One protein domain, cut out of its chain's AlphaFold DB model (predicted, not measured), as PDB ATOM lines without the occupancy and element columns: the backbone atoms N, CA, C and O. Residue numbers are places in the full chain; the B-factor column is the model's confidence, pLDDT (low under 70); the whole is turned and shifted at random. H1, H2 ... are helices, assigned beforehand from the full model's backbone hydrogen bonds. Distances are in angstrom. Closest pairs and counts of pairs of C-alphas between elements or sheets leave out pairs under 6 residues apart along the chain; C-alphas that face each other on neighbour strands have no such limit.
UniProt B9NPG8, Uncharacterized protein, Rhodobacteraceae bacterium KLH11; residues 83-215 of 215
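What this domain is: This is residues 83 to 215 of the 215 residues of an uncharacterized protein of Rhodobacteraceae bacterium KLH11 (UniProt B9NPG8). Three helices run to and fro, H1, H2 and H3, and a fourth, H6, packs slantwise on H1 and H3 on the side away from H2; H8 covers H6 from outside. From the far end of H3, the longest helix, a long unnamed stretch, residues 151 to 163, folds back to the short H4, after which come H5 and H6. The printed part has 133 residues with eight named helices, H1 to H8 in chain order, and no named strand, and its class is all helix. It is compact, with a radius of gyration of the C-alphas of 14.6 A, and spans 44 by 33 by 27 A.

How they stand to each other: H1, residues 85 to 97, touches H2, residues 101 to 121, at a shallow tilt of 25 degrees, opposite ways, a hairpin whose closest C-alphas, Ala 92 and Ala 104, are 4.6 A apart. H2 has a kink of 25 degrees near residue 110. H2 forms another hairpin with H3, residues 125 to 150, at a shallow tilt of 17 degrees; their closest C-alphas, Tyr 116 and Ala 128, are 4.8 A apart. H4, residues 164 to 167, only just touches H3, with 3 pairs of C-alphas within 8 A, at residues 126 to 130 of H3 alone; the closest C-alphas are Phe 130 and Ile 166, 7.0 A. H6, residues 179 to 189, touches H3 at its residues 131 to 138 alone, at a steep tilt of 38 degrees, with the C-alphas of Val 134 and Ser 179 closest at 5.6 A. H6 also touches H1 at a steep tilt of 50 degrees, Gln 93 and Leu 184 having the closest C-alphas, 6.7 A. H8, residues 203 to 213, touches H6 at a shallow tilt of 34.6 degrees, only just short of steep, opposite ways, with the C-alphas of Cys 185 and Cys 208 closest at 5.8 A. H5, residues 172 to 175, only just touches H8, with 3 pairs of C-alphas within 8 A, the closest being Val 174 and Gly 213 at 6.9 A. H7, residues 196 to 199, is close to H3 but not clearly touching; the C-alphas of Arg 127 and Leu 196 are 6.0 A apart. H2 and H6 are apart. The helix packing is part aligned, part crossed. Every O i to N i+4 pair is within hydrogen-bond range in H1, H3, H6 and H8, and 16 of 17 are in H2; H4, H5 and H7 are too short for such a pair.

Where its parts are: H1 begins at C-alpha 85 at (-15.944, -28.738, 20.955) and is 18.7 A long, H2 29.6 A. H3 is 37.1 A long and ends at C-alpha 150 at (-16.066, -60.513, 20.340). H6 is 15.2 A long, and H8, 15.1 A, ends at C-alpha 213 at (-30.217, -42.114, 35.986).

The domain as a whole: The two C-alphas farthest apart, Lys 151 and Ser 193, are 45.2 A apart. The printed part has no cut, and the link from H3 to H4 is long. Mean pLDDT of the printed part is 79.0; residue 146, residues 148 to 177 and residues 213 to 215 are under 70.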
ATOM      1  N   LYS A  83     -17.557 -26.545  14.065       78.50
ATOM      2  CA  LYS A  83     -16.144 -26.617  14.456       78.50
ATOM      3  C   LYS A  83     -15.922 -26.539  15.964       78.50
ATOM      4  O   LYS A  83     -14.776 -26.535  16.397       78.50
ATOM      5  N   SER A  84     -16.978 -26.403  16.761       79.94
ATOM      6  CA  SER A  84     -16.866 -26.264  18.210       79.94
ATOM      7  C   SER A  84     -16.757 -27.617  18.907       79.94
ATOM      8  O   SER A  84     -17.393 -28.598  18.523       79.94
ATOM      9  N   SER A  85     -16.019 -27.625  20.010       83.00
ATOM     10  CA  SER A  85     -15.944 -28.738  20.955       83.00
ATOM     11  C   SER A  85     -17.333 -29.230  21.401       83.00
ATOM     12  O   SER A  85     -17.583 -30.431  21.480       83.00
ATOM     13  N   LEU A  86     -18.285 -28.312  21.582       82.31
ATOM     14  CA  LEU A  86     -19.672 -28.619  21.938       82.31
ATOM     15  C   LEU A  86     -20.438 -29.390  20.862       82.31
ATOM     16  O   LEU A  86     -21.186 -30.312  21.182       82.31
ATOM     17  N   PHE A  87     -20.234 -29.050  19.591       87.69
ATOM     18  CA  PHE A  87     -20.844 -29.774  18.479       87.69
ATOM     19  C   PHE A  87     -20.352 -31.227  18.409       87.69
ATOM     20  O   PHE A  87     -21.132 -32.145  18.142       87.69
ATOM     21  N   LEU A  88     -19.067 -31.458  18.692       91.75
ATOM     22  CA  LEU A  88     -18.492 -32.803  18.732       91.75
ATOM     23  C   LEU A  88     -19.067 -33.626  19.891       91.75
ATOM     24  O   LEU A  88     -19.477 -34.770  19.685       91.75
ATOM     25  N   LEU A  89     -19.165 -33.030  21.082       93.62
ATOM     26  CA  LEU A  89     -19.777 -33.657  22.257       93.62
ATOM     27  C   LEU A  89     -21.256 -34.004  22.019       93.62
ATOM     28  O   LEU A  89     -21.690 -35.108  22.341       93.62
ATOM     29  N   ALA A  90     -22.024 -33.104  21.397       94.56
ATOM     30  CA  ALA A  90     -23.422 -33.358  21.057       94.56
ATOM     31  C   ALA A  90     -23.579 -34.481  20.013       94.56
ATOM     32  O   ALA A  90     -24.471 -35.323  20.141       94.56
ATOM     33  N   ASN A  91     -22.695 -34.560  19.009       95.88
ATOM     34  CA  ASN A  91     -22.691 -35.677  18.056       95.88
ATOM     35  C   ASN A  91     -22.322 -37.007  18.716       95.88
ATOM     36  O   ASN A  91     -22.962 -38.018  18.417       95.88
ATOM     37  N   ALA A  92     -21.341 -37.003  19.624       95.25
ATOM     38  CA  ALA A  92     -21.007 -38.169  20.431       95.25
ATOM     39  C   ALA A  92     -22.241 -38.644  21.207       95.25
ATOM     40  O   ALA A  92     -22.681 -39.772  21.004       95.25
ATOM     41  N   GLN A  93     -22.875 -37.762  21.985       95.94
ATOM     42  CA  GLN A  93     -24.074 -38.102  22.756       95.94
ATOM     43  C   GLN A  93     -25.213 -38.619  21.868       95.94
ATOM     44  O   GLN A  93     -25.881 -39.594  22.211       95.94
ATOM     45  N   ARG A  94     -25.426 -38.022  20.690       96.31
ATOM     46  CA  ARG A  94     -26.457 -38.479  19.746       96.31
ATOM     47  C   ARG A  94     -26.178 -39.885  19.227       96.31
ATOM     48  O   ARG A  94     -27.114 -40.666  19.074       96.31
ATOM     49  N   ALA A  95     -24.918 -40.207  18.944       94.31
ATOM     50  CA  ALA A  95     -24.522 -41.546  18.525       94.31
ATOM     51  C   ALA A  95     -24.728 -42.574  19.650       94.31
ATOM     52  O   ALA A  95     -25.271 -43.645  19.383       94.31
ATOM     53  N   ILE A  96     -24.411 -42.214  20.902       92.44
ATOM     54  CA  ILE A  96     -24.667 -43.049  22.091       92.44
ATOM     55  C   ILE A  96     -26.159 -43.375  22.208       92.44
ATOM     56  O   ILE A  96     -26.534 -44.542  22.256       92.44
ATOM     57  N   VAL A  97     -27.022 -42.357  22.170       92.56
ATOM     58  CA  VAL A  97     -28.483 -42.527  22.302       92.56
ATOM     59  C   VAL A  97     -29.070 -43.380  21.171       92.56
ATOM     60  O   VAL A  97     -30.063 -44.075  21.366       92.56
ATOM     61  N   ARG A  98     -28.456 -43.356  19.983       92.75
ATOM     62  CA  ARG A  98     -28.856 -44.184  18.833       92.75
ATOM     63  C   ARG A  98     -28.259 -45.597  18.848       92.75
ATOM     64  O   ARG A  98     -28.583 -46.375  17.955       92.75
ATOM     65  N   GLY A  99     -27.399 -45.922  19.812       88.31
ATOM     66  CA  GLY A  99     -26.698 -47.207  19.883       88.31
ATOM     67  C   GLY A  99     -25.612 -47.394  18.815       88.31
ATOM     68  O   GLY A  99     -25.219 -48.524  18.537       88.31
ATOM     69  N   ASP A 100     -25.121 -46.315  18.194       89.69
ATOM     70  CA  ASP A 100     -24.002 -46.369  17.243       89.69
ATOM     71  C   ASP A 100     -22.675 -46.125  17.972       89.69
ATOM     72  O   ASP A 100     -22.103 -45.031  17.950       89.69
ATOM     73  N   TYR A 101     -22.181 -47.162  18.650       83.31
ATOM     74  CA  TYR A 101     -20.975 -47.067  19.477       83.31
ATOM     75  C   TYR A 101     -19.702 -46.773  18.678       83.31
ATOM     76  O   TYR A 101     -18.793 -46.123  19.192       83.31
ATOM     77  N   SER A 102     -19.632 -47.212  17.416       85.38
ATOM     78  CA  SER A 102     -18.480 -46.923  16.551       85.38
ATOM     79  C   SER A 102     -18.413 -45.432  16.233       85.38
ATOM     80  O   SER A 102     -17.360 -44.811  16.397       85.38
ATOM     81  N   ALA A 103     -19.542 -44.838  15.831       91.00
ATOM     82  CA  ALA A 103     -19.618 -43.400  15.607       91.00
ATOM     83  C   ALA A 103     -19.400 -42.618  16.907       91.00
ATOM     84  O   ALA A 103     -18.643 -41.649  16.905       91.00
ATOM     85  N   ALA A 104     -20.001 -43.057  18.020       91.50
ATOM     86  CA  ALA A 104     -19.818 -42.426  19.322       91.50
ATOM     87  C   ALA A 104     -18.338 -42.373  19.714       91.50
ATOM     88  O   ALA A 104     -17.836 -41.306  20.055       91.50
ATOM     89  N   PHE A 105     -17.614 -43.490  19.593       90.19
ATOM     90  CA  PHE A 105     -16.188 -43.550  19.910       90.19
ATOM     91  C   PHE A 105     -15.361 -42.566  19.073       90.19
ATOM     92  O   PHE A 105     -14.541 -41.835  19.627       90.19
ATOM     93  N   MET A 106     -15.591 -42.512  17.756       91.19
ATOM     94  CA  MET A 106     -14.876 -41.579  16.878       91.19
ATOM     95  C   MET A 106     -15.140 -40.122  17.263       91.19
ATOM     96  O   MET A 106     -14.196 -39.342  17.374       91.19
ATOM     97  N   TRP A 107     -16.403 -39.756  17.508       94.75
ATOM     98  CA  TRP A 107     -16.746 -38.399  17.932       94.75
ATOM     99  C   TRP A 107     -16.120 -38.044  19.279       94.75
ATOM    100  O   TRP A 107     -15.593 -36.944  19.420       94.75
ATOM    101  N   MET A 108     -16.111 -38.972  20.241       93.38
ATOM    102  CA  MET A 108     -15.483 -38.754  21.544       93.38
ATOM    103  C   MET A 108     -13.964 -38.594  21.458       93.38
ATOM    104  O   MET A 108     -13.424 -37.761  22.174       93.38
ATOM    105  N   ASP A 109     -13.257 -39.345  20.606       90.62
ATOM    106  CA  ASP A 109     -11.797 -39.198  20.455       90.62
ATOM    107  C   ASP A 109     -11.413 -37.824  19.883       90.62
ATOM    108  O   ASP A 109     -10.454 -37.200  20.342       90.62
ATOM    109  N   VAL A 110     -12.194 -37.315  18.923       91.56
ATOM    110  CA  VAL A 110     -11.995 -35.962  18.386       91.56
ATOM    111  C   VAL A 110     -12.387 -34.905  19.423       91.56
ATOM    112  O   VAL A 110     -11.626 -33.960  19.643       91.56
ATOM    113  N   ALA A 111     -13.532 -35.080  20.094       91.94
ATOM    114  CA  ALA A 111     -14.018 -34.160  21.120       91.94
ATOM    115  C   ALA A 111     -13.037 -34.033  22.291       91.94
ATOM    116  O   ALA A 111     -12.730 -32.918  22.684       91.94
ATOM    117  N   ASP A 112     -12.505 -35.140  22.812       91.12
ATOM    118  CA  ASP A 112     -11.598 -35.162  23.969       91.12
ATOM    119  C   ASP A 112     -10.364 -34.282  23.730       91.12
ATOM    120  O   ASP A 112     -10.051 -33.398  24.524       91.12
ATOM    121  N   ARG A 113      -9.722 -34.429  22.565       88.50
ATOM    122  CA  ARG A 113      -8.543 -33.625  22.207       88.50
ATOM    123  C   ARG A 113      -8.877 -32.145  22.070       88.50
ATOM    124  O   ARG A 113      -8.099 -31.307  22.521       88.50
ATOM    125  N   GLN A 114     -10.001 -31.831  21.428       90.00
ATOM    126  CA  GLN A 114     -10.375 -30.448  21.163       90.00
ATOM    127  C   GLN A 114     -10.856 -29.739  22.435       90.00
ATOM    128  O   GLN A 114     -10.330 -28.684  22.767       90.00
ATOM    129  N   VAL A 115     -11.763 -30.361  23.193       87.69
ATOM    130  CA  VAL A 115     -12.286 -29.855  24.470       87.69
ATOM    131  C   VAL A 115     -11.145 -29.621  25.451       87.69
ATOM    132  O   VAL A 115     -11.045 -28.539  26.023       87.69
ATOM    133  N   TYR A 116     -10.265 -30.611  25.627       88.62
ATOM    134  CA  TYR A 116      -9.143 -30.489  26.550       88.62
ATOM    135  C   TYR A 116      -8.205 -29.351  26.135       88.62
ATOM    136  O   TYR A 116      -7.838 -28.526  26.967       88.62
ATOM    137  N   SER A 117      -7.855 -29.257  24.847       87.31
ATOM    138  CA  SER A 117      -7.008 -28.173  24.342       87.31
ATOM    139  C   SER A 117      -7.656 -26.801  24.540       87.31
ATOM    140  O   SER A 117      -7.005 -25.903  25.067       87.31
ATOM    141  N   ASP A 118      -8.920 -26.635  24.147       85.62
ATOM    142  CA  ASP A 118      -9.646 -25.363  24.242       85.62
ATOM    143  C   ASP A 118      -9.739 -24.892  25.703       85.62
ATOM    144  O   ASP A 118      -9.451 -23.734  26.011       85.62
ATOM    145  N   LEU A 119     -10.078 -25.804  26.621       85.94
ATOM    146  CA  LEU A 119     -10.254 -25.487  28.036       85.94
ATOM    147  C   LEU A 119      -8.923 -25.211  28.745       85.94
ATOM    148  O   LEU A 119      -8.828 -24.234  29.486       85.94
ATOM    149  N   ILE A 120      -7.866 -25.980  28.467       84.69
ATOM    150  CA  ILE A 120      -6.530 -25.692  29.013       84.69
ATOM    151  C   ILE A 120      -6.008 -24.343  28.512       84.69
ATOM    152  O   ILE A 120      -5.493 -23.564  29.314       84.69
ATOM    153  N   LEU A 121      -6.165 -24.040  27.218       82.31
ATOM    154  CA  LEU A 121      -5.748 -22.754  26.648       82.31
ATOM    155  C   LEU A 121      -6.534 -21.573  27.230       82.31
ATOM    156  O   LEU A 121      -5.998 -20.473  27.304       82.31
ATOM    157  N   SER A 122      -7.773 -21.803  27.663       76.81
ATOM    158  CA  SER A 122      -8.595 -20.801  28.353       76.81
ATOM    159  C   SER A 122      -8.347 -20.690  29.863       76.81
ATOM    160  O   SER A 122      -8.923 -19.816  30.501       76.81
ATOM    161  N   GLY A 123      -7.525 -21.572  30.443       80.88
ATOM    162  CA  GLY A 123      -7.245 -21.610  31.881       80.88
ATOM    163  C   GLY A 123      -8.231 -22.426  32.731       80.88
ATOM    164  O   GLY A 123      -8.022 -22.541  33.940       80.88
ATOM    165  N   ASP A 124      -9.255 -23.052  32.143       83.75
ATOM    166  CA  ASP A 124     -10.249 -23.869  32.854       83.75
ATOM    167  C   ASP A 124      -9.828 -25.346  32.954       83.75
ATOM    168  O   ASP A 124     -10.385 -26.257  32.331       83.75
ATOM    169  N   GLN A 125      -8.800 -25.589  33.766       84.88
ATOM    170  CA  GLN A 125      -8.236 -26.928  33.960       84.88
ATOM    171  C   GLN A 125      -9.227 -27.900  34.606       84.88
ATOM    172  O   GLN A 125      -9.226 -29.086  34.284       84.88
ATOM    173  N   VAL A 126     -10.092 -27.410  35.501       82.81
ATOM    174  CA  VAL A 126     -11.061 -28.259  36.206       82.81
ATOM    175  C   VAL A 126     -12.069 -28.829  35.220       82.81
ATOM    176  O   VAL A 126     -12.312 -30.037  35.225       82.81
ATOM    177  N   ARG A 127     -12.626 -27.984  34.345       87.00
ATOM    178  CA  ARG A 127     -13.548 -28.440  33.309       87.00
ATOM    179  C   ARG A 127     -12.838 -29.333  32.291       87.00
ATOM    180  O   ARG A 127     -13.403 -30.358  31.918       87.00
ATOM    181  N   ALA A 128     -11.600 -29.008  31.905       87.81
ATOM    182  CA  ALA A 128     -10.808 -29.834  30.988       87.81
ATOM    183  C   ALA A 128     -10.642 -31.269  31.512       87.81
ATOM    184  O   ALA A 128     -10.966 -32.231  30.813       87.81
ATOM    185  N   SER A 129     -10.191 -31.411  32.762       84.56
ATOM    186  CA  SER A 129     -10.019 -32.713  33.403       84.56
ATOM    187  C   SER A 129     -11.347 -33.448  33.555       84.56
ATOM    188  O   SER A 129     -11.419 -34.628  33.231       84.56
ATOM    189  N   PHE A 130     -12.413 -32.760  33.972       86.12
ATOM    190  CA  PHE A 130     -13.724 -33.382  34.164       86.12
ATOM    191  C   PHE A 130     -14.298 -33.955  32.862       86.12
ATOM    192  O   PHE A 130     -14.673 -35.126  32.821       86.12
ATOM    193  N   TYR A 131     -14.346 -33.162  31.784       88.94
ATOM    194  CA  TYR A 131     -14.840 -33.647  30.491       88.94
ATOM    195  C   TYR A 131     -13.980 -34.798  29.962       88.94
ATOM    196  O   TYR A 131     -14.530 -35.787  29.479       88.94
ATOM    197  N   SER A 132     -12.653 -34.710  30.087       88.38
ATOM    198  CA  SER A 132     -11.761 -35.789  29.649       88.38
ATOM    199  C   SER A 132     -12.004 -37.085  30.432       88.38
ATOM    200  O   SER A 132     -12.103 -38.155  29.831       88.38
ATOM    201  N   SER A 133     -12.214 -37.006  31.750       85.38
ATOM    202  CA  SER A 133     -12.570 -38.166  32.577       85.38
ATOM    203  C   SER A 133     -13.902 -38.797  32.158       85.38
ATOM    204  O   SER A 133     -13.957 -40.010  31.964       85.38
ATOM    205  N   VAL A 134     -14.950 -37.993  31.931       88.56
ATOM    206  CA  VAL A 134     -16.258 -38.484  31.447       88.56
ATOM    207  C   VAL A 134     -16.119 -39.192  30.093       88.56
ATOM    208  O   VAL A 134     -16.629 -40.299  29.906       88.56
ATOM    209  N   LEU A 135     -15.394 -38.592  29.146       90.50
ATOM    210  CA  LEU A 135     -15.174 -39.179  27.820       90.50
ATOM    211  C   LEU A 135     -14.303 -40.440  27.876       90.50
ATOM    212  O   LEU A 135     -14.522 -41.378  27.109       90.50
ATOM    213  N   SER A 136     -13.310 -40.480  28.764       85.75
ATOM    214  CA  SER A 136     -12.451 -41.646  28.982       85.75
ATOM    215  C   SER A 136     -13.232 -42.845  29.527       85.75
ATOM    216  O   SER A 136     -13.084 -43.960  29.010       85.75
ATOM    217  N   ASP A 137     -14.108 -42.630  30.513       84.19
ATOM    218  CA  ASP A 137     -14.964 -43.692  31.047       84.19
ATOM    219  C   ASP A 137     -15.951 -44.204  29.985       84.19
ATOM    220  O   ASP A 137     -16.022 -45.410  29.743       84.19
ATOM    221  N   LEU A 138     -16.599 -43.305  29.233       87.12
ATOM    222  CA  LEU A 138     -17.464 -43.675  28.104       87.12
ATOM    223  C   LEU A 138     -16.744 -44.509  27.038       87.12
ATOM    224  O   LEU A 138     -17.236 -45.558  26.618       87.12
ATOM    225  N   LYS A 139     -15.548 -44.079  26.616       87.00
ATOM    226  CA  LYS A 139     -14.707 -44.850  25.686       87.00
ATOM    227  C   LYS A 139     -14.389 -46.234  26.254       87.00
ATOM    228  O   LYS A 139     -14.471 -47.224  25.530       87.00
ATOM    229  N   SER A 140     -14.068 -46.319  27.544       81.25
ATOM    230  CA  SER A 140     -13.757 -47.582  28.220       81.25
ATOM    231  C   SER A 140     -14.962 -48.528  28.266       81.25
ATOM    232  O   SER A 140     -14.798 -49.725  28.014       81.25
ATOM    233  N   LEU A 141     -16.167 -48.011  28.535       78.38
ATOM    234  CA  LEU A 141     -17.416 -48.780  28.501       78.38
ATOM    235  C   LEU A 141     -17.661 -49.384  27.111       78.38
ATOM    236  O   LEU A 141     -17.900 -50.587  27.005       78.38
ATOM    237  N   PHE A 142     -17.500 -48.598  26.043       78.88
ATOM    238  CA  PHE A 142     -17.707 -49.099  24.678       78.88
ATOM    239  C   PHE A 142     -16.674 -50.137  24.261       78.88
ATOM    240  O   PHE A 142     -17.030 -51.143  23.646       78.88
ATOM    241  N   ILE A 143     -15.401 -49.963  24.631       77.94
ATOM    242  CA  ILE A 143     -14.403 -50.993  24.331       77.94
ATOM    243  C   ILE A 143     -14.731 -52.283  25.101       77.94
ATOM    244  O   ILE A 143     -14.657 -53.364  24.519       77.94
ATOM    245  N   LYS A 144     -15.155 -52.202  26.372       74.25
ATOM    246  CA  LYS A 144     -15.577 -53.383  27.152       74.25
ATOM    247  C   LYS A 144     -16.734 -54.128  26.491       74.25
ATOM    248  O   LYS A 144     -16.669 -55.353  26.387       74.25
ATOM    249  N   GLU A 145     -17.744 -53.415  26.006       71.62
ATOM    250  CA  GLU A 145     -18.886 -54.012  25.305       71.62
ATOM    251  C   GLU A 145     -18.450 -54.715  24.008       71.62
ATOM    252  O   GLU A 145     -18.780 -55.883  23.777       71.62
ATOM    253  N   VAL A 146     -17.610 -54.065  23.196       69.19
ATOM    254  CA  VAL A 146     -17.028 -54.670  21.986       69.19
ATOM    255  C   VAL A 146     -16.194 -55.910  22.327       69.19
ATOM    256  O   VAL A 146     -16.268 -56.921  21.624       69.19
ATOM    257  N   CYS A 147     -15.419 -55.869  23.409       71.94
ATOM    258  CA  CYS A 147     -14.595 -56.987  23.856       71.94
ATOM    259  C   CYS A 147     -15.422 -58.194  24.308       71.94
ATOM    260  O   CYS A 147     -15.113 -59.321  23.912       71.94
ATOM    261  N   GLN A 148     -16.477 -57.968  25.097       68.44
ATOM    262  CA  GLN A 148     -17.393 -59.020  25.547       68.44
ATOM    263  C   GLN A 148     -18.097 -59.682  24.358       68.44
ATOM    264  O   GLN A 148     -18.131 -60.912  24.267       68.44
ATOM    265  N   ASN A 149     -18.562 -58.880  23.397       66.19
ATOM    266  CA  ASN A 149     -19.251 -59.373  22.206       66.19
ATOM    267  C   ASN A 149     -18.334 -60.171  21.261       66.19
ATOM    268  O   ASN A 149     -18.788 -61.109  20.606       66.19
ATOM    269  N   ASN A 150     -17.036 -59.858  21.225       64.38
ATOM    270  CA  ASN A 150     -16.066 -60.513  20.340       64.38
ATOM    271  C   ASN A 150     -15.160 -61.547  21.040       64.38
ATOM    272  O   ASN A 150     -14.241 -62.074  20.414       64.38
ATOM    273  N   LYS A 151     -15.414 -61.870  22.318       62.69
ATOM    274  CA  LYS A 151     -14.623 -62.822  23.130       62.69
ATOM    275  C   LYS A 151     -13.125 -62.480  23.219       62.69
ATOM    276  O   LYS A 151     -12.298 -63.374  23.410       62.69
ATOM    277  N   PHE A 152     -12.760 -61.205  23.089       66.75
ATOM    278  CA  PHE A 152     -11.385 -60.763  23.310       66.75
ATOM    279  C   PHE A 152     -11.105 -60.635  24.811       66.75
ATOM    280  O   PHE A 152     -11.947 -60.158  25.573       66.75
ATOM    281  N   ASN A 153      -9.910 -61.046  25.249       59.91
ATOM    282  CA  ASN A 153      -9.487 -60.833  26.630       59.91
ATOM    283  C   ASN A 153      -9.051 -59.372  26.819       59.91
ATOM    284  O   ASN A 153      -7.918 -59.014  26.506       59.91
ATOM    285  N   CYS A 154      -9.957 -58.546  27.337       64.31
ATOM    286  CA  CYS A 154      -9.724 -57.127  27.609       64.31
ATOM    287  C   CYS A 154      -9.549 -56.830  29.105       64.31
ATOM    288  O   CYS A 154      -9.898 -55.747  29.567       64.31
ATOM    289  N   GLN A 155      -8.978 -57.779  29.859       57.09
ATOM    290  CA  GLN A 155      -8.674 -57.664  31.296       57.09
ATOM    291  C   GLN A 155      -7.808 -56.453  31.690       57.09
ATOM    292  O   GLN A 155      -7.672 -56.194  32.873       57.09
ATOM    293  N   LEU A 156      -7.226 -55.727  30.729       53.94
ATOM    294  CA  LEU A 156      -6.394 -54.540  30.969       53.94
ATOM    295  C   LEU A 156      -7.124 -53.208  30.735       53.94
ATOM    296  O   LEU A 156      -6.503 -52.153  30.836       53.94
ATOM    297  N   ILE A 157      -8.423 -53.227  30.414       55.38
ATOM    298  CA  ILE A 157      -9.241 -52.005  30.334       55.38
ATOM    299  C   ILE A 157      -9.820 -51.734  31.721       55.38
ATOM    300  O   ILE A 157     -11.033 -51.776  31.946       55.38
ATOM    301  N   ASP A 158      -8.938 -51.526  32.688       50.66
ATOM    302  CA  ASP A 158      -9.352 -51.009  33.983       50.66
ATOM    303  C   ASP A 158      -9.785 -49.549  33.813       50.66
ATOM    304  O   ASP A 158      -9.273 -48.829  32.953       50.66
ATOM    305  N   ARG A 159     -10.818 -49.152  34.568       51.62
ATOM    306  CA  ARG A 159     -11.390 -47.797  34.541       51.62
ATOM    307  C   ARG A 159     -10.260 -46.786  34.729       51.62
ATOM    308  O   ARG A 159      -9.630 -46.758  35.783       51.62
ATOM    309  N   TYR A 160      -9.993 -45.979  33.710       49.84
ATOM    310  CA  TYR A 160      -9.051 -44.878  33.834       49.84
ATOM    311  C   TYR A 160      -9.774 -43.678  34.452       49.84
ATOM    312  O   TYR A 160     -10.624 -43.079  33.798       49.84
ATOM    313  N   PHE A 161      -9.333 -43.342  35.669       51.66
ATOM    314  CA  PHE A 161      -9.629 -42.165  36.500       51.66
ATOM    315  C   PHE A 161     -10.851 -42.239  37.428       51.66
ATOM    316  O   PHE A 161     -11.990 -42.397  37.003       51.66
ATOM    317  N   GLU A 162     -10.572 -42.055  38.721       50.34
ATOM    318  CA  GLU A 162     -11.552 -41.786  39.771       50.34
ATOM    319  C   GLU A 162     -11.981 -40.313  39.648       50.34
ATOM    320  O   GLU A 162     -11.220 -39.398  39.967       50.34
ATOM    321  N   LEU A 163     -13.199 -40.068  39.151       50.50
ATOM    322  CA  LEU A 163     -13.835 -38.739  39.140       50.50
ATOM    323  C   LEU A 163     -13.909 -38.122  40.558       50.50
ATOM    324  O   LEU A 163     -14.019 -36.905  40.715       50.50
ATOM    325  N   ASP A 164     -13.794 -38.969  41.579       45.91
ATOM    326  CA  ASP A 164     -13.792 -38.699  43.013       45.91
ATOM    327  C   ASP A 164     -12.829 -37.578  43.433       45.91
ATOM    328  O   ASP A 164     -13.202 -36.720  44.239       45.91
ATOM    329  N   GLU A 165     -11.615 -37.531  42.868       50.59
ATOM    330  CA  GLU A 165     -10.616 -36.506  43.219       50.59
ATOM    331  C   GLU A 165     -11.013 -35.107  42.722       50.59
ATOM    332  O   GLU A 165     -10.645 -34.089  43.316       50.59
ATOM    333  N   ILE A 166     -11.785 -35.032  41.634       54.69
ATOM    334  CA  ILE A 166     -12.145 -33.765  40.992       54.69
ATOM    335  C   ILE A 166     -13.401 -33.175  41.639       54.69
ATOM    336  O   ILE A 166     -13.509 -31.952  41.761       54.69
ATOM    337  N   ILE A 167     -14.334 -34.016  42.084       52.88
ATOM    338  CA  ILE A 167     -15.722 -33.614  42.335       52.88
ATOM    339  C   ILE A 167     -16.042 -33.430  43.832       52.88
ATOM    340  O   ILE A 167     -16.908 -32.621  44.167       52.88
ATOM    341  N   GLY A 168     -15.306 -34.068  44.751       51.34
ATOM    342  CA  GLY A 168     -15.693 -34.093  46.171       51.34
ATOM    343  C   GLY A 168     -17.017 -34.842  46.393       51.34
ATOM    344  O   GLY A 168     -17.539 -35.429  45.453       51.34
ATOM    345  N   ASP A 169     -17.558 -34.822  47.621       46.00
ATOM    346  CA  ASP A 169     -18.717 -35.592  48.153       46.00
ATOM    347  C   ASP A 169     -20.070 -35.511  47.379       46.00
ATOM    348  O   ASP A 169     -21.134 -35.838  47.915       46.00
ATOM    349  N   ILE A 170     -20.093 -35.093  46.115       49.34
ATOM    350  CA  ILE A 170     -21.272 -35.148  45.248       49.34
ATOM    351  C   ILE A 170     -21.586 -36.616  44.960       49.34
ATOM    352  O   ILE A 170     -20.931 -37.253  44.142       49.34
ATOM    353  N   LYS A 171     -22.579 -37.145  45.690       52.12
ATOM    354  CA  LYS A 171     -23.264 -38.446  45.538       52.12
ATOM    355  C   LYS A 171     -22.608 -39.383  44.510       52.12
ATOM    356  O   LYS A 171     -23.135 -39.606  43.419       52.12
ATOM    357  N   LYS A 172     -21.482 -39.956  44.943       51.91
ATOM    358  CA  LYS A 172     -20.594 -40.892  44.240       51.91
ATOM    359  C   LYS A 172     -21.326 -41.902  43.338       51.91
ATOM    360  O   LYS A 172     -20.934 -42.135  42.203       51.91
ATOM    361  N   ASN A 173     -22.477 -42.393  43.795       50.66
ATOM    362  CA  ASN A 173     -23.225 -43.463  43.141       50.66
ATOM    363  C   ASN A 173     -23.732 -43.158  41.717       50.66
ATOM    364  O   ASN A 173     -23.838 -44.091  40.934       50.66
ATOM    365  N   VAL A 174     -24.062 -41.909  41.353       48.94
ATOM    366  CA  VAL A 174     -24.622 -41.643  40.002       48.94
ATOM    367  C   VAL A 174     -23.543 -41.260  38.985       48.94
ATOM    368  O   VAL A 174     -23.652 -41.589  37.804       48.94
ATOM    369  N   LEU A 175     -22.469 -40.620  39.449       53.59
ATOM    370  CA  LEU A 175     -21.324 -40.243  38.616       53.59
ATOM    371  C   LEU A 175     -20.449 -41.454  38.248       53.59
ATOM    372  O   LEU A 175     -19.824 -41.444  37.194       53.59
ATOM    373  N   GLU A 176     -20.440 -42.507  39.072       55.03
ATOM    374  CA  GLU A 176     -19.669 -43.735  38.820       55.03
ATOM    375  C   GLU A 176     -20.379 -44.772  37.928       55.03
ATOM    376  O   GLU A 176     -19.733 -45.726  37.476       55.03
ATOM    377  N   GLU A 177     -21.688 -44.639  37.682       57.25
ATOM    378  CA  GLU A 177     -22.473 -45.673  36.985       57.25
ATOM    379  C   GLU A 177     -22.942 -45.280  35.572       57.25
ATOM    380  O   GLU A 177     -23.140 -46.177  34.750       57.25
ATOM    381  N   ARG A 178     -23.085 -43.984  35.235       78.56
ATOM    382  CA  ARG A 178     -23.646 -43.541  33.936       78.56
ATOM    383  C   ARG A 178     -23.001 -42.267  33.368       78.56
ATOM    384  O   ARG A 178     -23.623 -41.204  33.296       78.56
ATOM    385  N   SER A 179     -21.758 -42.371  32.894       87.06
ATOM    386  CA  SER A 179     -21.030 -41.263  32.240       87.06
ATOM    387  C   SER A 179     -21.731 -40.704  30.988       87.06
ATOM    388  O   SER A 179     -21.547 -39.539  30.640       87.06
ATOM    389  N   ASP A 180     -22.595 -41.491  30.339       88.31
ATOM    390  CA  ASP A 180     -23.454 -41.053  29.227       88.31
ATOM    391  C   ASP A 180     -24.496 -40.025  29.670       88.31
ATOM    392  O   ASP A 180     -24.797 -39.074  28.947       88.31
ATOM    393  N   ILE A 181     -25.032 -40.191  30.877       89.69
ATOM    394  CA  ILE A 181     -25.992 -39.260  31.466       89.69
ATOM    395  C   ILE A 181     -25.272 -38.009  31.951       89.69
ATOM    396  O   ILE A 181     -25.775 -36.906  31.752       89.69
ATOM    397  N   VAL A 182     -24.076 -38.158  32.527       90.88
ATOM    398  CA  VAL A 182     -23.248 -37.011  32.924       90.88
ATOM    399  C   VAL A 182     -22.973 -36.114  31.722       90.88
ATOM    400  O   VAL A 182     -23.231 -34.914  31.790       90.88
ATOM    401  N   LEU A 183     -22.539 -36.687  30.594       93.25
ATOM    402  CA  LEU A 183     -22.309 -35.928  29.365       93.25
ATOM    403  C   LEU A 183     -23.587 -35.236  28.860       93.25
ATOM    404  O   LEU A 183     -23.548 -34.055  28.511       93.25
ATOM    405  N   LEU A 184     -24.729 -35.932  28.860       94.00
ATOM    406  CA  LEU A 184     -26.017 -35.331  28.500       94.00
ATOM    407  C   LEU A 184     -26.370 -34.144  29.399       94.00
ATOM    408  O   LEU A 184     -26.810 -33.108  28.902       94.00
ATOM    409  N   CYS A 185     -26.204 -34.292  30.711       92.81
ATOM    410  CA  CYS A 185     -26.552 -33.248  31.663       92.81
ATOM    411  C   CYS A 185     -25.616 -32.051  31.558       92.81
ATOM    412  O   CYS A 185     -26.109 -30.931  31.557       92.81
ATOM    413  N   LEU A 186     -24.315 -32.265  31.334       93.25
ATOM    414  CA  LEU A 186     -23.390 -31.186  30.992       93.25
ATOM    415  C   LEU A 186     -23.849 -30.429  29.742       93.25
ATOM    416  O   LEU A 186     -23.908 -29.209  29.771       93.25
ATOM    417  N   LEU A 187     -24.243 -31.116  28.664       93.50
ATOM    418  CA  LEU A 187     -24.772 -30.444  27.467       93.50
ATOM    419  C   LEU A 187     -26.061 -29.658  27.763       93.50
ATOM    420  O   LEU A 187     -26.284 -28.599  27.184       93.50
ATOM    421  N   ARG A 188     -26.911 -30.158  28.667       94.31
ATOM    422  CA  ARG A 188     -28.186 -29.532  29.058       94.31
ATOM    423  C   ARG A 188     -28.059 -28.423  30.090       94.31
ATOM    424  O   ARG A 188     -29.077 -27.818  30.421       94.31
ATOM    425  N   THR A 189     -26.878 -28.187  30.644       93.25
ATOM    426  CA  THR A 189     -26.724 -27.180  31.692       93.25
ATOM    427  C   THR A 189     -25.499 -26.317  31.530       93.25
ATOM    428  O   THR A 189     -25.594 -25.173  31.922       93.25
ATOM    429  N   ASP A 190     -24.367 -26.793  31.016       90.75
ATOM    430  CA  ASP A 190     -23.114 -26.032  30.993       90.75
ATOM    431  C   ASP A 190     -23.084 -25.033  29.832       90.75
ATOM    432  O   ASP A 190     -22.833 -25.387  28.681       90.75
ATOM    433  N   ALA A 191     -23.328 -23.758  30.144       88.25
ATOM    434  CA  ALA A 191     -23.174 -22.654  29.201       88.25
ATOM    435  C   ALA A 191     -21.785 -21.992  29.271       88.25
ATOM    436  O   ALA A 191     -21.592 -20.924  28.687       88.25
ATOM    437  N   PHE A 192     -20.819 -22.592  29.984       86.00
ATOM    438  CA  PHE A 192     -19.454 -22.073  30.170       86.00
ATOM    439  C   PHE A 192     -19.409 -20.670  30.794       86.00
ATOM    440  O   PHE A 192     -18.445 -19.932  30.619       86.00
ATOM    441  N   SER A 193     -20.461 -20.292  31.520       83.38
ATOM    442  CA  SER A 193     -20.626 -18.967  32.128       83.38
ATOM    443  C   SER A 193     -20.325 -18.939  33.628       83.38
ATOM    444  O   SER A 193     -20.315 -17.873  34.234       83.38
ATOM    445  N   MET A 194     -20.065 -20.099  34.238       85.38
ATOM    446  CA  MET A 194     -19.704 -20.214  35.650       85.38
ATOM    447  C   MET A 194     -18.692 -21.345  35.886       85.38
ATOM    448  O   MET A 194     -18.543 -22.217  35.021       85.38
ATOM    449  N   PRO A 195     -18.012 -21.376  37.048       85.38
ATOM    450  CA  PRO A 195     -17.117 -22.472  37.403       85.38
ATOM    451  C   PRO A 195     -17.848 -23.817  37.458       85.38
ATOM    452  O   PRO A 195     -18.892 -23.931  38.105       85.38
ATOM    453  N   LEU A 196     -17.263 -24.865  36.866       85.50
ATOM    454  CA  LEU A 196     -17.893 -26.191  36.796       85.50
ATOM    455  C   LEU A 196     -18.294 -26.735  38.177       85.50
ATOM    456  O   LEU A 196     -19.383 -27.274  38.332       85.50
ATOM    457  N   ARG A 197     -17.449 -26.532  39.200       82.38
ATOM    458  CA  ARG A 197     -17.723 -26.963  40.586       82.38
ATOM    459  C   ARG A 197     -19.014 -26.374  41.159       82.38
ATOM    460  O   ARG A 197     -19.624 -26.997  42.016       82.38
ATOM    461  N   GLN A 198     -19.405 -25.182  40.711       84.81
ATOM    462  CA  GLN A 198     -20.653 -24.542  41.122       84.81
ATOM    463  C   GLN A 198     -21.829 -25.027  40.269       84.81
ATOM    464  O   GLN A 198     -22.910 -25.244  40.802       84.81
ATOM    465  N   LEU A 199     -21.617 -25.250  38.968       88.00
ATOM    466  CA  LEU A 199     -22.650 -25.753  38.060       88.00
ATOM    467  C   LEU A 199     -23.161 -27.142  38.471       88.00
ATOM    468  O   LEU A 199     -24.368 -27.367  38.517       88.00
ATOM    469  N   ILE A 200     -22.260 -28.078  38.774       86.88
ATOM    470  CA  ILE A 200     -22.617 -29.488  39.022       86.88
ATOM    471  C   ILE A 200     -23.378 -29.720  40.335       86.88
ATOM    472  O   ILE A 200     -23.916 -30.802  40.542       86.88
ATOM    473  N   VAL A 201     -23.436 -28.712  41.208       86.38
ATOM    474  CA  VAL A 201     -24.244 -28.723  42.440       86.38
ATOM    475  C   VAL A 201     -25.530 -27.904  42.301       86.38
ATOM    476  O   VAL A 201     -26.245 -27.700  43.278       86.38
ATOM    477  N   THR A 202     -25.834 -27.393  41.103       89.81
ATOM    478  CA  THR A 202     -27.097 -26.686  40.863       89.81
ATOM    479  C   THR A 202     -28.273 -27.663  40.912       89.81
ATOM    480  O   THR A 202     -28.159 -28.783  40.395       89.81
ATOM    481  N   PRO A 203     -29.446 -27.238  41.424       92.00
ATOM    482  CA  PRO A 203     -30.657 -28.055  41.382       92.00
ATOM    483  C   PRO A 203     -30.968 -28.591  39.981       92.00
ATOM    484  O   PRO A 203     -31.414 -29.729  39.832       92.00
ATOM    485  N   LYS A 204     -30.720 -27.801  38.929       92.56
ATOM    486  CA  LYS A 204     -30.988 -28.233  37.554       92.56
ATOM    487  C   LYS A 204     -30.085 -29.381  37.101       92.56
ATOM    488  O   LYS A 204     -30.598 -30.331  36.504       92.56
ATOM    489  N   PHE A 205     -28.783 -29.317  37.386       91.00
ATOM    490  CA  PHE A 205     -27.860 -30.404  37.054       91.00
ATOM    491  C   PHE A 205     -28.202 -31.671  37.840       91.00
ATOM    492  O   PHE A 205     -28.380 -32.734  37.244       91.00
ATOM    493  N   GLU A 206     -28.397 -31.556  39.157       87.81
ATOM    494  CA  GLU A 206     -28.746 -32.699  40.010       87.81
ATOM    495  C   GLU A 206     -30.048 -33.381  39.567       87.81
ATOM    496  O   GLU A 206     -30.108 -34.610  39.479       87.81
ATOM    497  N   ASN A 207     -31.077 -32.599  39.226       88.88
ATOM    498  CA  ASN A 207     -32.347 -33.127  38.725       88.88
ATOM    499  C   ASN A 207     -32.190 -33.822  37.367       88.88
ATOM    500  O   ASN A 207     -32.829 -34.848  37.129       88.88
ATOM    501  N   CYS A 208     -31.344 -33.293  36.475       89.31
ATOM    502  CA  CYS A 208     -31.052 -33.943  35.199       89.31
ATOM    503  C   CYS A 208     -30.429 -35.329  35.413       89.31
ATOM    504  O   CYS A 208     -30.854 -36.297  34.777       89.31
ATOM    505  N   ILE A 209     -29.466 -35.421  36.332       86.94
ATOM    506  CA  ILE A 209     -28.787 -36.667  36.686       86.94
ATOM    507  C   ILE A 209     -29.781 -37.680  37.278       86.94
ATOM    508  O   ILE A 209     -29.836 -38.816  36.817       86.94
ATOM    509  N   GLN A 210     -30.610 -37.270  38.245       81.94
ATOM    510  CA  GLN A 210     -31.584 -38.156  38.900       81.94
ATOM    511  C   GLN A 210     -32.649 -38.680  37.925       81.94
ATOM    512  O   GLN A 210     -32.876 -39.883  37.842       81.94
ATOM    513  N   PHE A 211     -33.267 -37.798  37.133       76.31
ATOM    514  CA  PHE A 211     -34.369 -38.181  36.245       76.31
ATOM    515  C   PHE A 211     -33.943 -39.122  35.111       76.31
ATOM    516  O   PHE A 211     -34.731 -39.952  34.653       76.31
ATOM    517  N   ASN A 212     -32.709 -38.974  34.626       71.12
ATOM    518  CA  ASN A 212     -32.193 -39.822  33.558       71.12
ATOM    519  C   ASN A 212     -31.462 -41.058  34.101       71.12
ATOM    520  O   ASN A 212     -31.382 -42.048  33.381       71.12
ATOM    521  N   GLY A 213     -30.951 -41.018  35.340       56.62
ATOM    522  CA  GLY A 213     -30.217 -42.114  35.986       56.62
ATOM    523  C   GLY A 213     -31.089 -43.268  36.480       56.62
ATOM    524  O   GLY A 213     -30.595 -44.380  36.623       56.62
ATOM    525  N   GLU A 214     -32.381 -43.025  36.706       52.66
ATOM    526  CA  GLU A 214     -33.350 -44.035  37.167       52.66
ATOM    527  C   GLU A 214     -34.022 -44.831  36.023       52.66
ATOM    528  O   GLU A 214     -34.937 -45.620  36.280       52.66
ATOM    529  N   LYS A 215     -33.593 -44.638  34.766       42.62
ATOM    530  CA  LYS A 215     -34.081 -45.363  33.576       42.62
ATOM    531  C   LYS A 215     -33.035 -46.319  33.002       42.62
ATOM    532  O   LYS A 215     -33.464 -47.427  32.616       42.62
TER     533      LYS A 215